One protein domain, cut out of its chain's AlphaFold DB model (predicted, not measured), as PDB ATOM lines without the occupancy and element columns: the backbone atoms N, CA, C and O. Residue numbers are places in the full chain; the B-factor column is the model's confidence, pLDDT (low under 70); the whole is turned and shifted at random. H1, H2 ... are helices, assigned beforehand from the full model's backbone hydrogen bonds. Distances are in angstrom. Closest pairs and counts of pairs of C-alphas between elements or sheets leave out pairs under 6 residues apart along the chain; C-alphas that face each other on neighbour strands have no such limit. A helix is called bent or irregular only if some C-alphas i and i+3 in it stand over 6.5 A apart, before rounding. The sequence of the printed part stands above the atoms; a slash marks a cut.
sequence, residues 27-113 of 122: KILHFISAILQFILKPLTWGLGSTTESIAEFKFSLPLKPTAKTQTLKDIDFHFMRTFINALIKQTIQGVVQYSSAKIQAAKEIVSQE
ATOM      1  N   LYS A  27      30.899  34.880  16.445       93.94
ATOM      2  CA  LYS A  27      29.501  35.272  16.194       93.94
ATOM      3  C   LYS A  27      28.545  34.083  16.332       93.94
ATOM      4  O   LYS A  27      27.471  34.241  16.890       93.94
ATOM      5  N   ILE A  28      28.976  32.881  15.945       94.06
ATOM      6  CA  ILE A  28      28.191  31.651  16.131       94.06
ATOM      7  C   ILE A  28      27.885  31.425  17.619       94.06
ATOM      8  O   ILE A  28      26.746  31.152  17.982       94.06
ATOM      9  N   LEU A  29      28.875  31.600  18.498       94.19
ATOM     10  CA  LEU A  29      28.666  31.436  19.936       94.19
ATOM     11  C   LEU A  29      27.878  32.581  20.569       94.19
ATOM     12  O   LEU A  29      27.134  32.329  21.507       94.19
ATOM     13  N   HIS A  30      27.968  33.807  20.046       94.00
ATOM     14  CA  HIS A  30      27.090  34.897  20.489       94.00
ATOM     15  C   HIS A  30      25.624  34.591  20.161       94.00
ATOM     16  O   HIS A  30      24.763  34.772  21.018       94.00
ATOM     17  N   PHE A  31      25.355  34.059  18.963       95.06
ATOM     18  CA  PHE A  31      24.015  33.638  18.553       95.06
ATOM     19  C   PHE A  31      23.445  32.585  19.510       95.06
ATOM     20  O   PHE A  31      22.380  32.765  20.096       95.06
ATOM     21  N   ILE A  32      24.202  31.504  19.727       93.94
ATOM     22  CA  ILE A  32      23.808  30.413  20.626       93.94
ATOM     23  C   ILE A  32      23.674  30.925  22.066       93.94
ATOM     24  O   ILE A  32      22.750  30.537  22.777       93.94
ATOM     25  N   SER A  33      24.553  31.833  22.494       93.75
ATOM     26  CA  SER A  33      24.489  32.423  23.827       93.75
ATOM     27  C   SER A  33      23.222  33.239  24.044       93.75
ATOM     28  O   SER A  33      22.673  33.178  25.139       93.75
ATOM     29  N   ALA A  34      22.752  33.980  23.041       93.81
ATOM     30  CA  ALA A  34      21.500  34.726  23.134       93.81
ATOM     31  C   ALA A  34      20.294  33.782  23.295       93.81
ATOM     32  O   ALA A  34      19.452  34.000  24.164       93.81
ATOM     33  N   ILE A  35      20.259  32.680  22.537       93.12
ATOM     34  CA  ILE A  35      19.221  31.643  22.669       93.12
ATOM     35  C   ILE A  35      19.248  31.016  24.067       93.12
ATOM     36  O   ILE A  35      18.225  30.927  24.742       93.12
ATOM     37  N   LEU A  36      20.429  30.618  24.538       91.81
ATOM     38  CA  LEU A  36      20.582  30.002  25.853       91.81
ATOM     39  C   LEU A  36      20.272  30.975  26.994       91.81
ATOM     40  O   LEU A  36      19.711  30.557  28.000       91.81
ATOM     41  N   GLN A  37      20.584  32.267  26.861       91.12
ATOM     42  CA  GLN A  37      20.146  33.281  27.827       91.12
ATOM     43  C   GLN A  37      18.621  33.317  27.955       91.12
ATOM     44  O   GLN A  37      18.113  33.435  29.066       91.12
ATOM     45  N   PHE A  38      17.909  33.206  26.834       90.69
ATOM     46  CA  PHE A  38      16.453  33.195  26.826       90.69
ATOM     47  C   PHE A  38      15.888  31.923  27.474       90.69
ATOM     48  O   PHE A  38      15.052  32.013  28.368       90.69
ATOM     49  N   ILE A  39      16.394  30.752  27.084       89.75
ATOM     50  CA  ILE A  39      15.926  29.451  27.594       89.75
ATOM     51  C   ILE A  39      16.204  29.294  29.088       89.75
ATOM     52  O   ILE A  39      15.354  28.822  29.836       89.75
ATOM     53  N   LEU A  40      17.396  29.695  29.529       88.00
ATOM     54  CA  LEU A  40      17.843  29.521  30.909       88.00
ATOM     55  C   LEU A  40      17.384  30.664  31.827       88.00
ATOM     56  O   LEU A  40      17.734  30.663  33.002       88.00
ATOM     57  N   LYS A  41      16.598  31.629  31.327       87.38
ATOM     58  CA  LYS A  41      16.051  32.747  32.116       87.38
ATOM     59  C   LYS A  41      15.332  32.316  33.412       87.38
ATOM     60  O   LYS A  41      15.476  33.039  34.397       87.38
ATOM     61  N   PRO A  42      14.594  31.186  33.470       86.38
ATOM     62  CA  PRO A  42      13.954  30.731  34.709       86.38
ATOM     63  C   PRO A  42      14.942  30.295  35.803       86.38
ATOM     64  O   PRO A  42      14.578  30.255  36.978       86.38
ATOM     65  N   LEU A  43      16.189  29.975  35.439       84.38
ATOM     66  CA  LEU A  43      17.225  29.543  36.375       84.38
ATOM     67  C   LEU A  43      17.798  30.767  37.094       84.38
ATOM     68  O   LEU A  43      18.765  31.393  36.655       84.38
ATOM     69  N   THR A  44      17.160  31.127  38.201       79.06
ATOM     70  CA  THR A  44      17.577  32.236  39.061       79.06
ATOM     71  C   THR A  44      18.463  31.749  40.204       79.06
ATOM     72  O   THR A  44      18.627  30.551  40.436       79.06
ATOM     73  N   TRP A  45      19.026  32.690  40.960       68.50
ATOM     74  CA  TRP A  45      19.886  32.392  42.107       68.50
ATOM     75  C   TRP A  45      19.199  31.513  43.171       68.50
ATOM     76  O   TRP A  45      19.876  30.730  43.830       68.50
ATOM     77  N   GLY A  46      17.867  31.608  43.305       69.31
ATOM     78  CA  GLY A  46      17.070  30.825  44.258       69.31
ATOM     79  C   GLY A  46      16.564  29.475  43.733       69.31
ATOM     80  O   GLY A  46      16.292  28.590  44.535       69.31
ATOM     81  N   LEU A  47      16.471  29.294  42.410       71.94
ATOM     82  CA  LEU A  47      16.064  28.022  41.791       71.94
ATOM     83  C   LEU A  47      17.241  27.150  41.343       71.94
ATOM     84  O   LEU A  47      17.045  25.976  41.046       71.94
ATOM     85  N   GLY A  48      18.461  27.695  41.343       69.19
ATOM     86  CA  GLY A  48      19.682  26.959  41.034       69.19
ATOM     87  C   GLY A  48      19.625  26.205  39.701       69.19
ATOM     88  O   GLY A  48      18.758  26.389  38.856       69.19
ATOM     89  N   SER A  49      20.618  25.361  39.471       79.00
ATOM     90  CA  SER A  49      20.553  24.305  38.459       79.00
ATOM     91  C   SER A  49      21.600  23.262  38.805       79.00
ATOM     92  O   SER A  49      22.622  23.605  39.408       79.00
ATOM     93  N   THR A  50      21.439  22.025  38.351       83.94
ATOM     94  CA  THR A  50      22.503  21.006  38.353       83.94
ATOM     95  C   THR A  50      23.031  20.807  36.931       83.94
ATOM     96  O   THR A  50      22.647  21.548  36.021       83.94
ATOM     97  N   THR A  51      24.030  19.955  36.721       82.50
ATOM     98  CA  THR A  51      24.518  19.687  35.354       82.50
ATOM     99  C   THR A  51      23.476  18.890  34.572       82.50
ATOM    100  O   THR A  51      23.267  19.132  33.386       82.50
ATOM    101  N   GLU A  52      22.768  18.011  35.273       86.44
ATOM    102  CA  GLU A  52      21.709  17.139  34.776       86.44
ATOM    103  C   GLU A  52      20.514  17.979  34.329       86.44
ATOM    104  O   GLU A  52      20.106  17.885  33.175       86.44
ATOM    105  N   SER A  53      20.049  18.905  35.177       85.94
ATOM    106  CA  SER A  53      18.923  19.775  34.824       85.94
ATOM    107  C   SER A  53      19.236  20.677  33.626       85.94
ATOM    108  O   SER A  53      18.351  20.991  32.840       85.94
ATOM    109  N   ILE A  54      20.501  21.081  33.439       85.88
ATOM    110  CA  ILE A  54      20.925  21.840  32.250       85.88
ATOM    111  C   ILE A  54      20.915  20.958  30.993       85.88
ATOM    112  O   ILE A  54      20.571  21.444  29.917       85.88
ATOM    113  N   ALA A  55      21.292  19.683  31.109       86.56
ATOM    114  CA  ALA A  55      21.347  18.754  29.983       86.56
ATOM    115  C   ALA A  55      19.957  18.407  29.417       86.56
ATOM    116  O   ALA A  55      19.851  18.026  28.250       86.56
ATOM    117  N   GLU A  56      18.901  18.567  30.214       88.25
ATOM    118  CA  GLU A  56      17.511  18.349  29.798       88.25
ATOM    119  C   GLU A  56      16.981  19.440  28.857       88.25
ATOM    120  O   GLU A  56      16.083  19.179  28.052       88.25
ATOM    121  N   PHE A  57      17.553  20.650  28.897       88.50
ATOM    122  CA  PHE A  57      17.140  21.731  28.007       88.50
ATOM    123  C   PHE A  57      17.531  21.422  26.562       88.50
ATOM    124  O   PHE A  57      18.700  21.461  26.172       88.50
ATOM    125  N   LYS A  58      16.517  21.175  25.735       88.12
ATOM    126  CA  LYS A  58      16.661  21.001  24.290       88.12
ATOM    127  C   LYS A  58      16.301  22.291  23.577       88.12
ATOM    128  O   LYS A  58      15.348  22.975  23.942       88.12
ATOM    129  N   PHE A  59      17.057  22.609  22.535       89.81
ATOM    130  CA  PHE A  59      16.784  23.762  21.693       89.81
ATOM    131  C   PHE A  59      17.174  23.507  20.251       89.81
ATOM    132  O   PHE A  59      18.090  22.736  19.943       89.81
ATOM    133  N   SER A  60      16.463  24.189  19.366       88.94
ATOM    134  CA  SER A  60      16.700  24.115  17.936       88.94
ATOM    135  C   SER A  60      17.622  25.240  17.499       88.94
ATOM    136  O   SER A  60      17.531  26.373  17.974       88.94
ATOM    137  N   LEU A  61      18.526  24.916  16.583       92.94
ATOM    138  CA  LEU A  61      19.333  25.900  15.879       92.94
ATOM    139  C   LEU A  61      18.823  26.039  14.441       92.94
ATOM    140  O   LEU A  61      18.257  25.079  13.919       92.94
ATOM    141  N   PRO A  62      19.028  27.203  13.797       94.69
ATOM    142  CA  PRO A  62      18.737  27.377  12.383       94.69
ATOM    143  C   PRO A  62      19.327  26.237  11.558       94.69
ATOM    144  O   PRO A  62      20.509  25.906  11.697       94.69
ATOM    145  N   LEU A  63      18.491  25.646  10.715       96.25
ATOM    146  CA  LEU A  63      18.872  24.579   9.806       96.25
ATOM    147  C   LEU A  63      18.984  25.124   8.391       96.25
ATOM    148  O   LEU A  63      18.329  26.101   8.027       96.25
ATOM    149  N   LYS A  64      19.810  24.464   7.585       96.38
ATOM    150  CA  LYS A  64      19.898  24.749   6.156       96.38
ATOM    151  C   LYS A  64      18.549  24.442   5.498       96.38
ATOM    152  O   LYS A  64      17.890  23.491   5.918       96.38
ATOM    153  N   PRO A  65      18.169  25.141   4.417       93.44
ATOM    154  CA  PRO A  65      16.887  24.914   3.744       93.44
ATOM    155  C   PRO A  65      16.645  23.462   3.304       93.44
ATOM    156  O   PRO A  65      15.509  23.011   3.232       93.44
ATOM    157  N   THR A  66      17.713  22.715   3.018       91.56
ATOM    158  CA  THR A  66      17.655  21.318   2.561       91.56
ATOM    159  C   THR A  66      17.681  20.291   3.695       91.56
ATOM    160  O   THR A  66      17.665  19.089   3.433       91.56
ATOM    161  N   ALA A  67      17.793  20.729   4.950       92.00
ATOM    162  CA  ALA A  67      17.912  19.842   6.095       92.00
ATOM    163  C   ALA A  67      16.574  19.176   6.430       92.00
ATOM    164  O   ALA A  67      15.547  19.838   6.548       92.00
ATOM    165  N   LYS A  68      16.608  17.860   6.653       83.88
ATOM    166  CA  LYS A  68      15.449  17.073   7.116       83.88
ATOM    167  C   LYS A  68      15.534  16.702   8.597       83.88
ATOM    168  O   LYS A  68      14.552  16.270   9.187       83.88
ATOM    169  N   THR A  69      16.715  16.859   9.191       85.12
ATOM    170  CA  THR A  69      17.035  16.474  10.567       85.12
ATOM    171  C   THR A  69      17.965  17.503  11.200       85.12
ATOM    172  O   THR A  69      18.681  18.211  10.500       85.12
ATOM    173  N   GLN A  70      17.998  17.574  12.531       82.94
ATOM    174  CA  GLN A  70      18.922  18.448  13.258       82.94
ATOM    175  C   GLN A  70      20.241  17.716  13.554       82.94
ATOM    176  O   GLN A  70      20.536  17.369  14.698       82.94
ATOM    177  N   THR A  71      21.047  17.463  12.519       90.12
ATOM    178  CA  THR A  71      22.440  17.020  12.704       90.12
ATOM    179  C   THR A  71      23.399  18.208  12.696       90.12
ATOM    180  O   THR A  71      23.083  19.278  12.181       90.12
ATOM    181  N   LEU A  72      24.619  18.032  13.213       89.38
ATOM    182  CA  LEU A  72      25.636  19.092  13.198       89.38
ATOM    183  C   LEU A  72      25.948  19.609  11.777       89.38
ATOM    184  O   LEU A  72      26.283  20.779  11.609       89.38
ATOM    185  N   LYS A  73      25.829  18.750  10.756       90.62
ATOM    186  CA  LYS A  73      26.052  19.116   9.347       90.62
ATOM    187  C   LYS A  73      24.907  19.949   8.767       90.62
ATOM    188  O   LYS A  73      25.142  20.730   7.842       90.62
ATOM    189  N   ASP A  74      23.709  19.789   9.315       94.44
ATOM    190  CA  ASP A  74      22.480  20.440   8.863       94.44
ATOM    191  C   ASP A  74      22.292  21.836   9.460       94.44
ATOM    192  O   ASP A  74      21.556  22.649   8.908       94.44
ATOM    193  N   ILE A  75      22.992  22.142  10.555       93.88
ATOM    194  CA  ILE A  75      22.960  23.459  11.192       93.88
ATOM    195  C   ILE A  75      23.550  24.518  10.254       93.88
ATOM    196  O   ILE A  75      24.650  24.376   9.704       93.88
ATOM    197  N   ASP A  76      22.827  25.623  10.102       95.75
ATOM    198  CA  ASP A  76      23.218  26.734   9.247       95.75
ATOM    199  C   ASP A  76      24.047  27.783  10.005       95.75
ATOM    200  O   ASP A  76      23.590  28.856  10.407       95.75
ATOM    201  N   PHE A  77      25.333  27.477  10.176       94.62
ATOM    202  CA  PHE A  77      26.295  28.426  10.740       94.62
ATOM    203  C   PHE A  77      26.537  29.653   9.851       94.62
ATOM    204  O   PHE A  77      26.987  30.691  10.351       94.62
ATOM    205  N   HIS A  78      26.288  29.545   8.540       95.19
ATOM    206  CA  HIS A  78      26.418  30.680   7.634       95.19
ATOM    207  C   HIS A  78      25.322  31.699   7.940       95.19
ATOM    208  O   HIS A  78      25.638  32.868   8.173       95.19
ATOM    209  N   PHE A  79      24.075  31.238   8.035       96.19
ATOM    210  CA  PHE A  79      22.931  32.057   8.414       96.19
ATOM    211  C   PHE A  79      23.169  32.780   9.739       96.19
ATOM    212  O   PHE A  79      23.091  34.004   9.768       96.19
ATOM    213  N   MET A  80      23.556  32.073  10.811       96.00
ATOM    214  CA  MET A  80      23.790  32.702  12.126       96.00
ATOM    215  C   MET A  80      24.780  33.875  12.050       96.00
ATOM    216  O   MET A  80      24.566  34.937  12.638       96.00
ATOM    217  N   ARG A  81      25.881  33.691  11.309       96.00
ATOM    218  CA  ARG A  81      26.904  34.728  11.131       96.00
ATOM    219  C   ARG A  81      26.372  35.902  10.311       96.00
ATOM    220  O   ARG A  81      26.628  37.051  10.669       96.00
ATOM    221  N   THR A  82      25.679  35.619   9.211       97.06
ATOM    222  CA  THR A  82      25.108  36.639   8.324       97.06
ATOM    223  C   THR A  82      24.028  37.445   9.040       97.06
ATOM    224  O   THR A  82      24.050  38.671   8.968       97.06
ATOM    225  N   PHE A  83      23.177  36.787   9.824       96.88
ATOM    226  CA  PHE A  83      22.148  37.418  10.644       96.88
ATOM    227  C   PHE A  83      22.741  38.398  11.661       96.88
ATOM    228  O   PHE A  83      22.358  39.564  11.690       96.88
ATOM    229  N   ILE A  84      23.754  37.978  12.427       96.44
ATOM    230  CA  ILE A  84      24.440  38.881  13.366       96.44
ATOM    231  C   ILE A  84      25.076  40.069  12.640       96.44
ATOM    232  O   ILE A  84      25.011  41.195  13.126       96.44
ATOM    233  N   ASN A  85      25.690  39.846  11.477       97.25
ATOM    234  CA  ASN A  85      26.266  40.940  10.695       97.25
ATOM    235  C   ASN A  85      25.202  41.939  10.235       97.25
ATOM    236  O   ASN A  85      25.454  43.139  10.284       97.25
ATOM    237  N   ALA A  86      24.049  41.450   9.777       98.06
ATOM    238  CA  ALA A  86      22.942  42.293   9.350       98.06
ATOM    239  C   ALA A  86      22.413  43.139  10.516       98.06
ATOM    240  O   ALA A  86      22.320  44.355  10.374       98.06
ATOM    241  N   LEU A  87      22.195  42.526  11.686       97.62
ATOM    242  CA  LEU A  87      21.780  43.243  12.895       97.62
ATOM    243  C   LEU A  87      22.779  44.335  13.288       97.62
ATOM    244  O   LEU A  87      22.385  45.478  13.485       97.62
ATOM    245  N   ILE A  88      24.078  44.018  13.336       97.12
ATOM    246  CA  ILE A  88      25.117  45.004  13.675       97.12
ATOM    247  C   ILE A  88      25.109  46.171  12.680       97.12
ATOM    248  O   ILE A  88      25.178  47.326  13.093       97.12
ATOM    249  N   LYS A  89      25.000  45.890  11.374       98.19
ATOM    250  CA  LYS A  89      24.931  46.934  10.342       98.19
ATOM    251  C   LYS A  89      23.706  47.829  10.524       98.19
ATOM    252  O   LYS A  89      23.850  49.046  10.477       98.19
ATOM    253  N   GLN A  90      22.541  47.236  10.780       98.31
ATOM    254  CA  GLN A  90      21.303  47.974  11.025       98.31
ATOM    255  C   GLN A  90      21.412  48.858  12.277       98.31
ATOM    256  O   GLN A  90      21.018  50.021  12.246       98.31
ATOM    257  N   THR A  91      21.995  48.349  13.367       98.06
ATOM    258  CA  THR A  91      22.214  49.139  14.587       98.06
ATOM    259  C   THR A  91      23.167  50.307  14.339       98.06
ATOM    260  O   THR A  91      22.854  51.429  14.728       98.06
ATOM    261  N   ILE A  92      24.299  50.080  13.661       98.31
ATOM    262  CA  ILE A  92      25.252  51.149  13.316       98.31
ATOM    263  C   ILE A  92      24.567  52.220  12.466       98.31
ATOM    264  O   ILE A  92      24.717  53.406  12.746       98.31
ATOM    265  N   GLN A  93      23.777  51.814  11.470       98.56
ATOM    266  CA  GLN A  93      23.017  52.742  10.638       98.56
ATOM    267  C   GLN A  93      22.075  53.616  11.476       98.56
ATOM    268  O   GLN A  93      22.084  54.836  11.316       98.56
ATOM    269  N   GLY A  94      21.319  53.019  12.402       98.25
ATOM    270  CA  GLY A  94      20.428  53.765  13.295       98.25
ATOM    271  C   GLY A  94      21.174  54.755  14.198       98.25
ATOM    272  O   GLY A  94      20.749  55.898  14.345       98.25
ATOM    273  N   VAL A  95      22.328  54.359  14.749       98.50
ATOM    274  CA  VAL A  95      23.169  55.242  15.581       98.50
ATOM    275  C   VAL A  95      23.715  56.422  14.774       98.50
ATOM    276  O   VAL A  95      23.713  57.555  15.263       98.50
ATOM    277  N   VAL A  96      24.152  56.184  13.535       98.50
ATOM    278  CA  VAL A  96      24.635  57.244  12.639       98.50
ATOM    279  C   VAL A  96      23.507  58.218  12.305       98.50
ATOM    280  O   VAL A  96      23.691  59.420  12.459       98.50
ATOM    281  N   GLN A  97      22.327  57.720  11.924       98.44
ATOM    282  CA  GLN A  97      21.160  58.560  11.624       98.44
ATOM    283  C   GLN A  97      20.761  59.433  12.818       98.44
ATOM    284  O   GLN A  97      20.575  60.639  12.665       98.44
ATOM    285  N   TYR A  98      20.695  58.842  14.013       98.38
ATOM    286  CA  TYR A  98      20.403  59.566  15.248       98.38
ATOM    287  C   TYR A  98      21.429  60.670  15.534       98.38
ATOM    288  O   TYR A  98      21.063  61.796  15.875       98.38
ATOM    289  N   SER A  99      22.716  60.363  15.367       98.19
ATOM    290  CA  SER A  99      23.801  61.321  15.600       98.19
ATOM    291  C   SER A  99      23.750  62.479  14.599       98.19
ATOM    292  O   SER A  99      23.858  63.638  14.997       98.19
ATOM    293  N   SER A 100      23.507  62.186  13.319       98.25
ATOM    294  CA  SER A 100      23.348  63.203  12.276       98.25
ATOM    295  C   SER A 100      22.153  64.118  12.537       98.25
ATOM    296  O   SER A 100      22.290  65.334  12.425       98.25
ATOM    297  N   ALA A 101      21.005  63.563  12.945       98.19
ATOM    298  CA  ALA A 101      19.816  64.348  13.276       98.19
ATOM    299  C   ALA A 101      20.071  65.309  14.449       98.19
ATOM    300  O   ALA A 101      19.691  66.475  14.390       98.19
ATOM    301  N   LYS A 102      20.784  64.850  15.487       98.25
ATOM    302  CA  LYS A 102      21.192  65.707  16.611       98.25
ATOM    303  C   LYS A 102      22.096  66.858  16.184       98.25
ATOM    304  O   LYS A 102      21.890  67.986  16.619       98.25
ATOM    305  N   ILE A 103      23.096  66.573  15.350       97.75
ATOM    306  CA  ILE A 103      24.016  67.597  14.839       97.75
ATOM    307  C   ILE A 103      23.249  68.630  14.009       97.75
ATOM    308  O   ILE A 103      23.498  69.823  14.144       97.75
ATOM    309  N   GLN A 104      22.311  68.180  13.175       97.31
ATOM    310  CA  GLN A 104      21.504  69.062  12.342       97.31
ATOM    311  C   GLN A 104      20.607  69.982  13.181       97.31
ATOM    312  O   GLN A 104      20.661  71.195  13.002       97.31
ATOM    313  N   ALA A 105      19.881  69.430  14.157       97.06
ATOM    314  CA  ALA A 105      19.047  70.221  15.060       97.06
ATOM    315  C   ALA A 105      19.863  71.278  15.832       97.06
ATOM    316  O   ALA A 105      19.433  72.420  15.968       97.06
ATOM    317  N   ALA A 106      21.073  70.933  16.290       96.69
ATOM    318  CA  ALA A 106      21.953  71.889  16.963       96.69
ATOM    319  C   ALA A 106      22.425  73.020  16.030       96.69
ATOM    320  O   ALA A 106      22.455  74.178  16.437       96.69
ATOM    321  N   LYS A 107      22.762  72.705  14.770       96.06
ATOM    322  CA  LYS A 107      23.141  73.715  13.768       96.06
ATOM    323  C   LYS A 107      22.002  74.683  13.463       96.06
ATOM    324  O   LYS A 107      22.255  75.873  13.301       96.06
ATOM    325  N   GLU A 108      20.770  74.185  13.391       95.69
ATOM    326  CA  GLU A 108      19.581  75.009  13.150       95.69
ATOM    327  C   GLU A 108      19.335  75.992  14.298       95.69
ATOM    328  O   GLU A 108      19.138  77.176  14.036       95.69
ATOM    329  N   ILE A 109      19.440  75.540  15.553       94.94
ATOM    330  CA  ILE A 109      19.313  76.410  16.736       94.94
ATOM    331  C   ILE A 109      20.392  77.502  16.722       94.94
ATOM    332  O   ILE A 109      20.070  78.682  16.811       94.94
ATOM    333  N   VAL A 110      21.663  77.132  16.522       94.44
ATOM    334  CA  VAL A 110      22.776  78.099  16.480       94.44
ATOM    335  C   VAL A 110      22.607  79.113  15.346       94.44
ATOM    336  O   VAL A 110      22.887  80.294  15.528       94.44
ATOM    337  N   SER A 111      22.118  78.685  14.177       90.31
ATOM    338  CA  SER A 111      21.846  79.599  13.062       90.31
ATOM    339  C   SER A 111      20.724  80.593  13.377       90.31
ATOM    340  O   SER A 111      20.755  81.713  12.865       90.31
ATOM    341  N   GLN A 112      19.740  80.208  14.193       81.44
ATOM    342  CA  GLN A 112      18.669  81.101  14.647       81.44
ATOM    343  C   GLN A 112      19.127  82.065  15.752       81.44
ATOM    344  O   GLN A 112      18.552  83.141  15.886       81.44
ATOM    345  N   GLU A 113      20.180  81.727  16.498       75.81
ATOM    346  CA  GLU A 113      20.766  82.567  17.554       75.81
ATOM    347  C   GLU A 113      21.780  83.614  17.047       75.81
ATOM    348  O   GLU A 113      22.394  84.314  17.855       75.81
TER     349      GLU A 113
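What this domain is: This is residues 27 to 113 of the 122 residues of the protein "Type IIS restriction enzyme protein" of Helicobacter pylori CPY6311 (UniProt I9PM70). One long straight helix, H3, makes the longest axis, and most of it sticks out as a free arm; near its first residues the shorter helix H1 meets it about perpendicular, and the two make an L with its corner near the beginnings of both. From the far end of H1 the chain makes a wide loop through the tiny helix H2, which touches neither of the others, and comes back through the long stretch of residues 56 to 76 to where H3 begins. The printed part has 87 residues with three named helices, in the order H1, H2, H3, and no named strand; the class is all helix. The whole is extended, with a radius of gyration of the C-alphas of 21.4 A, and flat, spanning 67 by 43 by 15 A.

How they stand to each other: The longest helix is H3, residues 77 to 112. H1, residues 27 to 39, touches it, with 8 pairs of C-alphas within 8 A. The closest C-alphas of the two are those of Lys 27 and Arg 81, 5.7 A apart. H1 touches H3 with residues 27 to 31 alone, and H3 touches H1 with residues 77 to 84 alone. Their lines stand about perpendicular, at 89 degrees, and their centres are 24.2 A apart. H2, residues 51 to 55, is apart from H1 and apart from H3. In H1, H2 and H3 every backbone O of residue i and N of residue i+4 are within hydrogen-bond range.

Where its parts are: H3 runs from Phe 77, with its C-alpha at (26.295, 28.426, 10.740), to Gln 112, with its C-alpha at (18.669, 81.101, 14.647), 53.4 A from first to last C-alpha; y makes most of that change. H1 runs from Lys 27, with its C-alpha at (29.501, 35.272, 16.194), to Ile 39, 18.7 A from first to last C-alpha. H2, from Thr 51 to Ala 55, measures 6.3 A in the same way. No helix is bent.

The domain as a whole: The C-alphas of Glu 52 and Glu 113 are the two farthest apart, at 67.7 A. Residues 86 to 113, of which 86 to 112 belong to H3, stand free; without them the body has 59 residues and spans 41 by 26 by 13 A. The links H1 to H2, of 11 residues, and H2 to H3, of 21 residues, are both long. The printed part has no cut. The mean pLDDT of the printed part is 91.5, and residues 45, 46 and 48 are under 70.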